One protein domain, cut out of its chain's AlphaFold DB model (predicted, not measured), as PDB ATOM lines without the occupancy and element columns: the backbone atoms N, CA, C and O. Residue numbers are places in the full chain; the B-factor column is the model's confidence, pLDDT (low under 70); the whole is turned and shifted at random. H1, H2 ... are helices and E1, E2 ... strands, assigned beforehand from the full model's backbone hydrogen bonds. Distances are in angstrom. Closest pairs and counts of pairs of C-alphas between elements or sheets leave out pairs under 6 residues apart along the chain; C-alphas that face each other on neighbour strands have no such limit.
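Overview. This is residues 423 to 504 of the 504 residues of an uncharacterized protein of Parcubacteria group bacterium GW2011_GWA2_47_64 (UniProt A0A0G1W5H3). An antiparallel hairpin, E1 and E2, is covered on one side by H1 and H3, with H2 packed on H1; H4 leads away opposite, residues 496 to 504 sticking out. The printed part has 82 residues, class mostly helix, order H1-H2-H3-E1-E2-H4. It is compact, radius of gyration of the C-alphas 13.3 A, spanning 44 by 26 by 21 A.

Along the chain. H1, residues 423 to 435, begins at C-alpha (-10.843, 2.020, -19.190). H2 is 437 to 447, H3 457 to 468, E1 472 to 477, E2 481 to 486. H4, 489 to 502, ends at (-2.235, 4.685, -42.961).

Arrangement. N 473 of E1 and O 485 of E2 are within hydrogen-bond range, 2.8 A. Closest C-alphas are 433 and 440 in helical hairpin H1 and H2, 3.9 A; 424 and 481 in H1 and E2, 5.1 A; 464 and 474 in H3 and E1, 5.3 A. In H1, 8 of 9 O i to N i+4 pairs are within range; in H2, H3 and H4, every one.

Size, cuts and confidence. The printed part has no cut; pLDDT is under 70 at 449 to 451 and 487 to 504.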
ATOM      1  N   THR A 423     -11.641   2.720 -18.176       86.12
ATOM      2  CA  THR A 423     -10.843   2.020 -19.190       86.12
ATOM      3  C   THR A 423      -9.861   2.968 -19.868       86.12
ATOM      4  O   THR A 423      -8.696   2.614 -20.011       86.12
ATOM      5  N   HIS A 424     -10.289   4.185 -20.217       87.69
ATOM      6  CA  HIS A 424      -9.404   5.194 -20.806       87.69
ATOM      7  C   HIS A 424      -8.320   5.612 -19.810       87.69
ATOM      8  O   HIS A 424      -7.148   5.614 -20.166       87.69
ATOM      9  N   ALA A 425      -8.681   5.863 -18.546       88.44
ATOM     10  CA  ALA A 425      -7.712   6.205 -17.502       88.44
ATOM     11  C   ALA A 425      -6.660   5.096 -17.286       88.44
ATOM     12  O   ALA A 425      -5.474   5.393 -17.169       88.44
ATOM     13  N   LYS A 426      -7.068   3.815 -17.299       89.69
ATOM     14  CA  LYS A 426      -6.130   2.676 -17.287       89.69
ATOM     15  C   LYS A 426      -5.246   2.644 -18.534       89.69
ATOM     16  O   LYS A 426      -4.051   2.408 -18.417       89.69
ATOM     17  N   GLY A 427      -5.826   2.899 -19.706       89.19
ATOM     18  CA  GLY A 427      -5.088   2.982 -20.964       89.19
ATOM     19  C   GLY A 427      -3.965   4.017 -20.912       89.19
ATOM     20  O   GLY A 427      -2.846   3.702 -21.299       89.19
ATOM     21  N   LEU A 428      -4.225   5.205 -20.352       92.12
ATOM     22  CA  LEU A 428      -3.192   6.228 -20.159       92.12
ATOM     23  C   LEU A 428      -2.055   5.728 -19.262       92.12
ATOM     24  O   LEU A 428      -0.899   5.860 -19.646       92.12
ATOM     25  N   VAL A 429      -2.367   5.133 -18.106       92.31
ATOM     26  CA  VAL A 429      -1.349   4.581 -17.192       92.31
ATOM     27  C   VAL A 429      -0.418   3.616 -17.928       92.31
ATOM     28  O   VAL A 429       0.802   3.750 -17.847       92.31
ATOM     29  N   GLU A 430      -0.982   2.676 -18.684       92.31
ATOM     30  CA  GLU A 430      -0.197   1.684 -19.420       92.31
ATOM     31  C   GLU A 430       0.606   2.304 -20.573       92.31
ATOM     32  O   GLU A 430       1.749   1.909 -20.805       92.31
ATOM     33  N   SER A 431       0.058   3.302 -21.272       91.31
ATOM     34  CA  SER A 431       0.783   4.042 -22.312       91.31
ATOM     35  C   SER A 431       1.972   4.816 -21.745       91.31
ATOM     36  O   SER A 431       3.061   4.747 -22.311       91.31
ATOM     37  N   VAL A 432       1.805   5.486 -20.599       93.19
ATOM     38  CA  VAL A 432       2.903   6.205 -19.937       93.19
ATOM     39  C   VAL A 432       3.959   5.215 -19.445       93.19
ATOM     40  O   VAL A 432       5.131   5.413 -19.738       93.19
ATOM     41  N   LYS A 433       3.575   4.107 -18.787       92.69
ATOM     42  CA  LYS A 433       4.521   3.079 -18.299       92.69
ATOM     43  C   LYS A 433       5.418   2.506 -19.399       92.69
ATOM     44  O   LYS A 433       6.567   2.177 -19.122       92.69
ATOM     45  N   LYS A 434       4.899   2.362 -20.623       91.88
ATOM     46  CA  LYS A 434       5.666   1.851 -21.773       91.88
ATOM     47  C   LYS A 434       6.783   2.794 -22.215       91.88
ATOM     48  O   LYS A 434       7.779   2.317 -22.748       91.88
ATOM     49  N   VAL A 435       6.595   4.098 -22.036       90.19
ATOM     50  CA  VAL A 435       7.557   5.126 -22.453       90.19
ATOM     51  C   VAL A 435       8.464   5.525 -21.289       90.19
ATOM     52  O   VAL A 435       9.675   5.637 -21.455       90.19
ATOM     53  N   ASP A 436       7.891   5.676 -20.097       90.50
ATOM     54  CA  ASP A 436       8.592   6.011 -18.864       90.50
ATOM     55  C   ASP A 436       7.952   5.284 -17.670       90.50
ATOM     56  O   ASP A 436       6.887   5.654 -17.166       90.50
ATOM     57  N   GLU A 437       8.623   4.234 -17.190       92.12
ATOM     58  CA  GLU A 437       8.115   3.388 -16.106       92.12
ATOM     59  C   GLU A 437       7.918   4.169 -14.793       92.12
ATOM     60  O   GLU A 437       6.964   3.909 -14.054       92.12
ATOM     61  N   LYS A 438       8.794   5.139 -14.488       91.19
ATOM     62  CA  LYS A 438       8.708   5.919 -13.243       91.19
ATOM     63  C   LYS A 438       7.519   6.873 -13.281       91.19
ATOM     64  O   LYS A 438       6.756   6.911 -12.315       91.19
ATOM     65  N   LEU A 439       7.323   7.581 -14.396       92.50
ATOM     66  CA  LEU A 439       6.147   8.432 -14.590       92.50
ATOM     67  C   LEU A 439       4.861   7.608 -14.631       92.50
ATOM     68  O   LEU A 439       3.870   7.985 -14.012       92.50
ATOM     69  N   GLY A 440       4.874   6.446 -15.285       90.38
ATOM     70  CA  GLY A 440       3.713   5.565 -15.348       90.38
ATOM     71  C   GLY A 440       3.278   5.062 -13.969       90.38
ATOM     72  O   GLY A 440       2.084   5.051 -13.668       90.38
ATOM     73  N   LYS A 441       4.236   4.722 -13.093       87.50
ATOM     74  CA  LYS A 441       3.964   4.380 -11.684       87.50
ATOM     75  C   LYS A 441       3.422   5.565 -10.884       87.50
ATOM     76  O   LYS A 441       2.529   5.363 -10.067       87.50
ATOM     77  N   ALA A 442       3.920   6.779 -11.125       87.06
ATOM     78  CA  ALA A 442       3.397   7.989 -10.489       87.06
ATOM     79  C   ALA A 442       1.938   8.261 -10.898       87.06
ATOM     80  O   ALA A 442       1.078   8.470 -10.045       87.06
ATOM     81  N   VAL A 443       1.629   8.201 -12.202       88.81
ATOM     82  CA  VAL A 443       0.262   8.398 -12.721       88.81
ATOM     83  C   VAL A 443      -0.674   7.307 -12.198       88.81
ATOM     84  O   VAL A 443      -1.811   7.590 -11.819       88.81
ATOM     85  N   GLU A 444      -0.202   6.060 -12.129       88.81
ATOM     86  CA  GLU A 444      -0.958   4.955 -11.542       88.81
ATOM     87  C   GLU A 444      -1.291   5.204 -10.074       88.81
ATOM     88  O   GLU A 444      -2.459   5.068  -9.703       88.81
ATOM     89  N   ALA A 445      -0.298   5.572  -9.260       81.69
ATOM     90  CA  ALA A 445      -0.484   5.863  -7.843       81.69
ATOM     91  C   ALA A 445      -1.470   7.020  -7.633       81.69
ATOM     92  O   ALA A 445      -2.349   6.938  -6.776       81.69
ATOM     93  N   TYR A 446      -1.382   8.054  -8.472       85.44
ATOM     94  CA  TYR A 446      -2.250   9.224  -8.410       85.44
ATOM     95  C   TYR A 446      -3.703   8.934  -8.839       85.44
ATOM     96  O   TYR A 446      -4.654   9.401  -8.210       85.44
ATOM     97  N   LEU A 447      -3.920   8.150  -9.901       84.06
ATOM     98  CA  LEU A 447      -5.264   7.889 -10.440       84.06
ATOM     99  C   LEU A 447      -5.950   6.661  -9.832       84.06
ATOM    100  O   LEU A 447      -7.179   6.541  -9.889       84.06
ATOM    101  N   THR A 448      -5.190   5.723  -9.269       79.44
ATOM    102  CA  THR A 448      -5.730   4.447  -8.793       79.44
ATOM    103  C   THR A 448      -6.098   4.530  -7.328       79.44
ATOM    104  O   THR A 448      -5.263   4.477  -6.435       79.44
ATOM    105  N   HIS A 449      -7.400   4.578  -7.078       64.81
ATOM    106  CA  HIS A 449      -7.951   4.549  -5.736       64.81
ATOM    107  C   HIS A 449      -8.758   3.262  -5.569       64.81
ATOM    108  O   HIS A 449      -9.755   3.039  -6.256       64.81
ATOM    109  N   ARG A 450      -8.324   2.395  -4.643       60.62
ATOM    110  CA  ARG A 450      -9.010   1.130  -4.298       60.62
ATOM    111  C   ARG A 450      -9.190   0.189  -5.501       60.62
ATOM    112  O   ARG A 450     -10.282  -0.308  -5.757       60.62
ATOM    113  N   GLY A 451      -8.130   0.011  -6.295       63.38
ATOM    114  CA  GLY A 451      -8.129  -0.853  -7.487       63.38
ATOM    115  C   GLY A 451      -8.922  -0.305  -8.682       63.38
ATOM    116  O   GLY A 451      -8.939  -0.911  -9.758       63.38
ATOM    117  N   ARG A 452      -9.559   0.860  -8.522       74.12
ATOM    118  CA  ARG A 452     -10.221   1.584  -9.599       74.12
ATOM    119  C   ARG A 452      -9.361   2.770 -10.020       74.12
ATOM    120  O   ARG A 452      -9.199   3.727  -9.273       74.12
ATOM    121  N   THR A 453      -8.887   2.724 -11.255       80.38
ATOM    122  CA  THR A 453      -8.306   3.881 -11.940       80.38
ATOM    123  C   THR A 453      -9.449   4.715 -12.502       80.38
ATOM    124  O   THR A 453     -10.236   4.230 -13.321       80.38
ATOM    125  N   ALA A 454      -9.602   5.934 -11.999       81.06
ATOM    126  CA  ALA A 454     -10.645   6.861 -12.415       81.06
ATOM    127  C   ALA A 454     -10.078   8.276 -12.468       81.06
ATOM    128  O   ALA A 454      -9.152   8.604 -11.733       81.06
ATOM    129  N   MET A 455     -10.653   9.108 -13.333       83.44
ATOM    130  CA  MET A 455     -10.136  10.446 -13.573       83.44
ATOM    131  C   MET A 455     -11.284  11.438 -13.758       83.44
ATOM    132  O   MET A 455     -12.099  11.324 -14.673       83.44
ATOM    133  N   SER A 456     -11.373  12.396 -12.839       81.19
ATOM    134  CA  SER A 456     -12.179  13.609 -12.991       81.19
ATOM    135  C   SER A 456     -11.518  14.584 -13.968       81.19
ATOM    136  O   SER A 456     -10.334  14.459 -14.258       81.19
ATOM    137  N   GLU A 457     -12.251  15.593 -14.437       84.19
ATOM    138  CA  GLU A 457     -11.703  16.629 -15.327       84.19
ATOM    139  C   GLU A 457     -10.511  17.371 -14.696       84.19
ATOM    140  O   GLU A 457      -9.498  17.594 -15.349       84.19
ATOM    141  N   ALA A 458     -10.566  17.661 -13.395       84.75
ATOM    142  CA  ALA A 458      -9.431  18.254 -12.690       84.75
ATOM    143  C   ALA A 458      -8.221  17.319 -12.606       84.75
ATOM    144  O   ALA A 458      -7.095  17.780 -12.767       84.75
ATOM    145  N   GLN A 459      -8.440  16.016 -12.393       87.88
ATOM    146  CA  GLN A 459      -7.357  15.030 -12.436       87.88
ATOM    147  C   GLN A 459      -6.791  14.890 -13.853       87.88
ATOM    148  O   GLN A 459      -5.583  14.776 -13.997       87.88
ATOM    149  N   PHE A 460      -7.631  14.959 -14.892       90.06
ATOM    150  CA  PHE A 460      -7.175  14.964 -16.282       90.06
ATOM    151  C   PHE A 460      -6.236  16.138 -16.547       90.06
ATOM    152  O   PHE A 460      -5.114  15.923 -16.991       90.06
ATOM    153  N   TYR A 461      -6.653  17.362 -16.218       89.94
ATOM    154  CA  TYR A 461      -5.806  18.533 -16.424       89.94
ATOM    155  C   TYR A 461      -4.551  18.505 -15.543       89.94
ATOM    156  O   TYR A 461      -3.497  18.932 -15.995       89.94
ATOM    157  N   ALA A 462      -4.625  17.996 -14.309       91.12
ATOM    158  CA  ALA A 462      -3.447  17.855 -13.452       91.12
ATOM    159  C   ALA A 462      -2.430  16.857 -14.028       91.12
ATOM    160  O   ALA A 462      -1.242  17.159 -14.085       91.12
ATOM    161  N   VAL A 463      -2.894  15.701 -14.510       92.50
ATOM    162  CA  VAL A 463      -2.041  14.695 -15.159       92.50
ATOM    163  C   VAL A 463      -1.480  15.218 -16.481       92.50
ATOM    164  O   VAL A 463      -0.290  15.056 -16.730       92.50
ATOM    165  N   LYS A 464      -2.300  15.878 -17.308       93.00
ATOM    166  CA  LYS A 464      -1.868  16.505 -18.567       93.00
ATOM    167  C   LYS A 464      -0.753  17.521 -18.320       93.00
ATOM    168  O   LYS A 464       0.280  17.454 -18.976       93.00
ATOM    169  N   ASP A 465      -0.940  18.435 -17.374       93.38
ATOM    170  CA  ASP A 465       0.040  19.488 -17.089       93.38
ATOM    171  C   ASP A 465       1.320  18.914 -16.460       93.38
ATOM    172  O   ASP A 465       2.422  19.327 -16.823       93.38
ATOM    173  N   ALA A 466       1.195  17.907 -15.587       93.81
ATOM    174  CA  ALA A 466       2.347  17.213 -15.017       93.81
ATOM    175  C   ALA A 466       3.163  16.485 -16.093       93.81
ATOM    176  O   ALA A 466       4.381  16.628 -16.136       93.81
ATOM    177  N   LEU A 467       2.512  15.737 -16.989       93.31
ATOM    178  CA  LEU A 467       3.181  15.039 -18.091       93.31
ATOM    179  C   LEU A 467       3.795  16.020 -19.101       93.31
ATOM    180  O   LEU A 467       4.903  15.775 -19.582       93.31
ATOM    181  N   ASN A 468       3.153  17.169 -19.339       92.81
ATOM    182  CA  ASN A 468       3.703  18.232 -20.183       92.81
ATOM    183  C   ASN A 468       4.998  18.813 -19.607       92.81
ATOM    184  O   ASN A 468       5.911  19.130 -20.370       92.81
ATOM    185  N   ALA A 469       5.131  18.877 -18.278       91.44
ATOM    186  CA  ALA A 469       6.380  19.267 -17.624       91.44
ATOM    187  C   ALA A 469       7.528  18.258 -17.835       91.44
ATOM    188  O   ALA A 469       8.683  18.588 -17.577       91.44
ATOM    189  N   TYR A 470       7.223  17.055 -18.332       90.25
ATOM    190  CA  TYR A 470       8.190  16.040 -18.759       90.25
ATOM    191  C   TYR A 470       8.283  15.893 -20.287       90.25
ATOM    192  O   TYR A 470       8.935  14.967 -20.767       90.25
ATOM    193  N   GLY A 471       7.659  16.791 -21.058       88.38
ATOM    194  CA  GLY A 471       7.711  16.767 -22.522       88.38
ATOM    195  C   GLY A 471       6.707  15.824 -23.189       88.38
ATOM    196  O   GLY A 471       6.892  15.474 -24.354       88.38
ATOM    197  N   TYR A 472       5.647  15.417 -22.489       90.88
ATOM    198  CA  TYR A 472       4.579  14.594 -23.055       90.88
ATOM    199  C   TYR A 472       3.236  15.306 -23.012       90.88
ATOM    200  O   TYR A 472       2.867  15.844 -21.975       90.88
ATOM    201  N   ASP A 473       2.465  15.236 -24.091       89.88
ATOM    202  CA  ASP A 473       1.105  15.763 -24.105       89.88
ATOM    203  C   ASP A 473       0.064  14.646 -23.982       89.88
ATOM    204  O   ASP A 473       0.265  13.503 -24.404       89.88
ATOM    205  N   VAL A 474      -1.075  15.011 -23.396       88.25
ATOM    206  CA  VAL A 474      -2.258  14.159 -23.302       88.25
ATOM    207  C   VAL A 474      -3.450  14.897 -23.885       88.25
ATOM    208  O   VAL A 474      -3.824  15.979 -23.420       88.25
ATOM    209  N   SER A 475      -4.107  14.283 -24.860       86.44
ATOM    210  CA  SER A 475      -5.416  14.719 -25.346       86.44
ATOM    211  C   SER A 475      -6.470  13.659 -25.065       86.44
ATOM    212  O   SER A 475      -6.159  12.477 -24.919       86.44
ATOM    213  N   TYR A 476      -7.730  14.076 -24.995       83.75
ATOM    214  CA  TYR A 476      -8.848  13.169 -24.787       83.75
ATOM    215  C   TYR A 476      -9.814  13.224 -25.957       83.75
ATOM    216  O   TYR A 476     -10.234  14.302 -26.371       83.75
ATOM    217  N   ASP A 477     -10.171  12.047 -26.445       82.38
ATOM    218  CA  ASP A 477     -11.223  11.816 -27.417       82.38
ATOM    219  C   ASP A 477     -12.188  10.786 -26.811       82.38
ATOM    220  O   ASP A 477     -11.759   9.768 -26.263       82.38
ATOM    221  N   GLU A 478     -13.494  11.054 -26.827       73.12
ATOM    222  CA  GLU A 478     -14.456  10.152 -26.180       73.12
ATOM    223  C   GLU A 478     -14.541   8.773 -26.848       73.12
ATOM    224  O   GLU A 478     -14.857   7.797 -26.165       73.12
ATOM    225  N   GLU A 479     -14.248   8.678 -28.147       74.94
ATOM    226  CA  GLU A 479     -14.292   7.432 -28.915       74.94
ATOM    227  C   GLU A 479     -12.958   6.684 -28.847       74.94
ATOM    228  O   GLU A 479     -12.932   5.465 -28.676       74.94
ATOM    229  N   LYS A 480     -11.845   7.416 -28.963       73.38
ATOM    230  CA  LYS A 480     -10.485   6.853 -29.036       73.38
ATOM    231  C   LYS A 480      -9.795   6.746 -27.675       73.38
ATOM    232  O   LYS A 480      -8.806   6.029 -27.538       73.38
ATOM    233  N   GLY A 481     -10.312   7.433 -26.663       81.06
ATOM    234  CA  GLY A 481      -9.746   7.497 -25.323       81.06
ATOM    235  C   GLY A 481      -8.656   8.556 -25.166       81.06
ATOM    236  O   GLY A 481      -8.640   9.586 -25.838       81.06
ATOM    237  N   LEU A 482      -7.761   8.335 -24.201       82.88
ATOM    238  CA  LEU A 482      -6.641   9.241 -23.940       82.88
ATOM    239  C   LEU A 482      -5.498   8.925 -24.898       82.88
ATOM    240  O   LEU A 482      -4.973   7.811 -24.894       82.88
ATOM    241  N   LEU A 483      -5.106   9.921 -25.682       81.88
ATOM    242  CA  LEU A 483      -3.962   9.856 -26.580       81.88
ATOM    243  C   LEU A 483      -2.763  10.476 -25.863       81.88
ATOM    244  O   LEU A 483      -2.872  11.574 -25.318       81.88
ATOM    245  N   PHE A 484      -1.648   9.752 -25.843       86.06
ATOM    246  CA  PHE A 484      -0.406  10.130 -25.173       86.06
ATOM    247  C   PHE A 484       0.737  10.116 -26.187       86.06
ATOM    248  O   PHE A 484       0.887   9.136 -26.919       86.06
ATOM    249  N   GLY A 485       1.537  11.177 -26.216       81.62
ATOM    250  CA  GLY A 485       2.679  11.295 -27.122       81.62
ATOM    251  C   GLY A 485       3.652  12.387 -26.694       81.62
ATOM    252  O   GLY A 485       3.399  13.115 -25.735       81.62
ATOM    253  N   GLU A 486       4.780  12.502 -27.394       76.81
ATOM    254  CA  GLU A 486       5.742  13.586 -27.162       76.81
ATOM    255  C   GLU A 486       5.140  14.948 -27.549       76.81
ATOM    256  O   GLU A 486       4.435  15.071 -28.554       76.81
ATOM    257  N   SER A 487       5.417  15.988 -26.760       65.25
ATOM    258  CA  SER A 487       4.928  17.343 -27.017       65.25
ATOM    259  C   SER A 487       5.805  18.096 -28.040       65.25
ATOM    260  O   SER A 487       6.995  17.826 -28.207       65.25
ATOM    261  N   GLY A 488       5.218  19.058 -28.765       58.66
ATOM    262  CA  GLY A 488       5.947  19.955 -29.679       58.66
ATOM    263  C   GLY A 488       6.346  19.354 -31.040       58.66
ATOM    264  O   GLY A 488       5.622  18.540 -31.612       58.66
ATOM    265  N   GLU A 489       7.491  19.790 -31.590       43.34
ATOM    266  CA  GLU A 489       7.980  19.419 -32.938       43.34
ATOM    267  C   GLU A 489       8.162  17.901 -33.127       43.34
ATOM    268  O   GLU A 489       7.941  17.389 -34.225       43.34
ATOM    269  N   LYS A 490       8.467  17.155 -32.058       44.53
ATOM    270  CA  LYS A 490       8.622  15.693 -32.121       44.53
ATOM    271  C   LYS A 490       7.290  14.942 -32.260       44.53
ATOM    272  O   LYS A 490       7.202  13.987 -33.031       44.53
ATOM    273  N   GLY A 491       6.222  15.423 -31.617       48.09
ATOM    274  CA  GLY A 491       4.863  14.896 -31.805       48.09
ATOM    275  C   GLY A 491       4.294  15.180 -33.202       48.09
ATOM    276  O   GLY A 491       3.512  14.391 -33.739       48.09
ATOM    277  N   ALA A 492       4.724  16.275 -33.842       44.50
ATOM    278  CA  ALA A 492       4.365  16.588 -35.225       44.50
ATOM    279  C   ALA A 492       5.013  15.617 -36.235       44.50
ATOM    280  O   ALA A 492       4.355  15.211 -37.196       44.50
ATOM    281  N   GLU A 493       6.259  15.187 -36.005       45.22
ATOM    282  CA  GLU A 493       6.927  14.174 -36.838       45.22
ATOM    283  C   GLU A 493       6.317  12.774 -36.680       45.22
ATOM    284  O   GLU A 493       6.207  12.033 -37.663       45.22
ATOM    285  N   GLN A 494       5.884  12.408 -35.470       44.09
ATOM    286  CA  GLN A 494       5.255  11.112 -35.208       44.09
ATOM    287  C   GLN A 494       3.850  11.025 -35.833       44.09
ATOM    288  O   GLN A 494       3.566  10.069 -36.554       44.09
ATOM    289  N   ASN A 495       3.038  12.083 -35.712       44.88
ATOM    290  CA  ASN A 495       1.739  12.190 -36.394       44.88
ATOM    291  C   ASN A 495       1.860  12.198 -37.932       44.88
ATOM    292  O   ASN A 495       0.983  11.690 -38.631       44.88
ATOM    293  N   GLN A 496       2.943  12.755 -38.491       47.34
ATOM    294  CA  GLN A 496       3.211  12.673 -39.933       47.34
ATOM    295  C   GLN A 496       3.673  11.278 -40.381       47.34
ATOM    296  O   GLN A 496       3.371  10.873 -41.504       47.34
ATOM    297  N   LYS A 497       4.404  10.539 -39.536       46.50
ATOM    298  CA  LYS A 497       4.806   9.151 -39.820       46.50
ATOM    299  C   LYS A 497       3.625   8.186 -39.756       46.50
ATOM    300  O   LYS A 497       3.534   7.329 -40.627       46.50
ATOM    301  N   GLU A 498       2.724   8.352 -38.791       47.25
ATOM    302  CA  GLU A 498       1.522   7.516 -38.661       47.25
ATOM    303  C   GLU A 498       0.533   7.765 -39.806       47.25
ATOM    304  O   GLU A 498       0.113   6.807 -40.451       47.25
ATOM    305  N   LYS A 499       0.295   9.027 -40.202       46.31
ATOM    306  CA  LYS A 499      -0.495   9.335 -41.413       46.31
ATOM    307  C   LYS A 499       0.095   8.736 -42.694       46.31
ATOM    308  O   LYS A 499      -0.641   8.231 -43.531       46.31
ATOM    309  N   LYS A 500       1.426   8.734 -42.842       45.56
ATOM    310  CA  LYS A 500       2.104   8.100 -43.991       45.56
ATOM    311  C   LYS A 500       2.080   6.567 -43.957       45.56
ATOM    312  O   LYS A 500       2.387   5.953 -44.978       45.56
ATOM    313  N   LEU A 501       1.792   5.960 -42.804       42.69
ATOM    314  CA  LEU A 501       1.614   4.516 -42.665       42.69
ATOM    315  C   LEU A 501       0.168   4.085 -42.931       42.69
ATOM    316  O   LEU A 501      -0.022   2.981 -43.416       42.69
ATOM    317  N   GLU A 502      -0.819   4.937 -42.643       47.12
ATOM    318  CA  GLU A 502      -2.235   4.685 -42.961       47.12
ATOM    319  C   GLU A 502      -2.577   4.946 -44.441       47.12
ATOM    320  O   GLU A 502      -3.553   4.408 -44.957       47.12
ATOM    321  N   GLU A 503      -1.769   5.748 -45.143       48.56
ATOM    322  CA  GLU A 503      -1.892   6.008 -46.589       48.56
ATOM    323  C   GLU A 503      -1.150   4.979 -47.476       48.56
ATOM    324  O   GLU A 503      -1.129   5.123 -48.703       48.56
ATOM    325  N   LYS A 504      -0.539   3.947 -46.882       38.94
ATOM    326  CA  LYS A 504       0.073   2.801 -47.576       38.94
ATOM    327  C   LYS A 504      -0.689   1.524 -47.268       38.94
ATOM    328  O   LYS A 504      -0.776   0.691 -48.199       38.94
TER     329      LYS A 504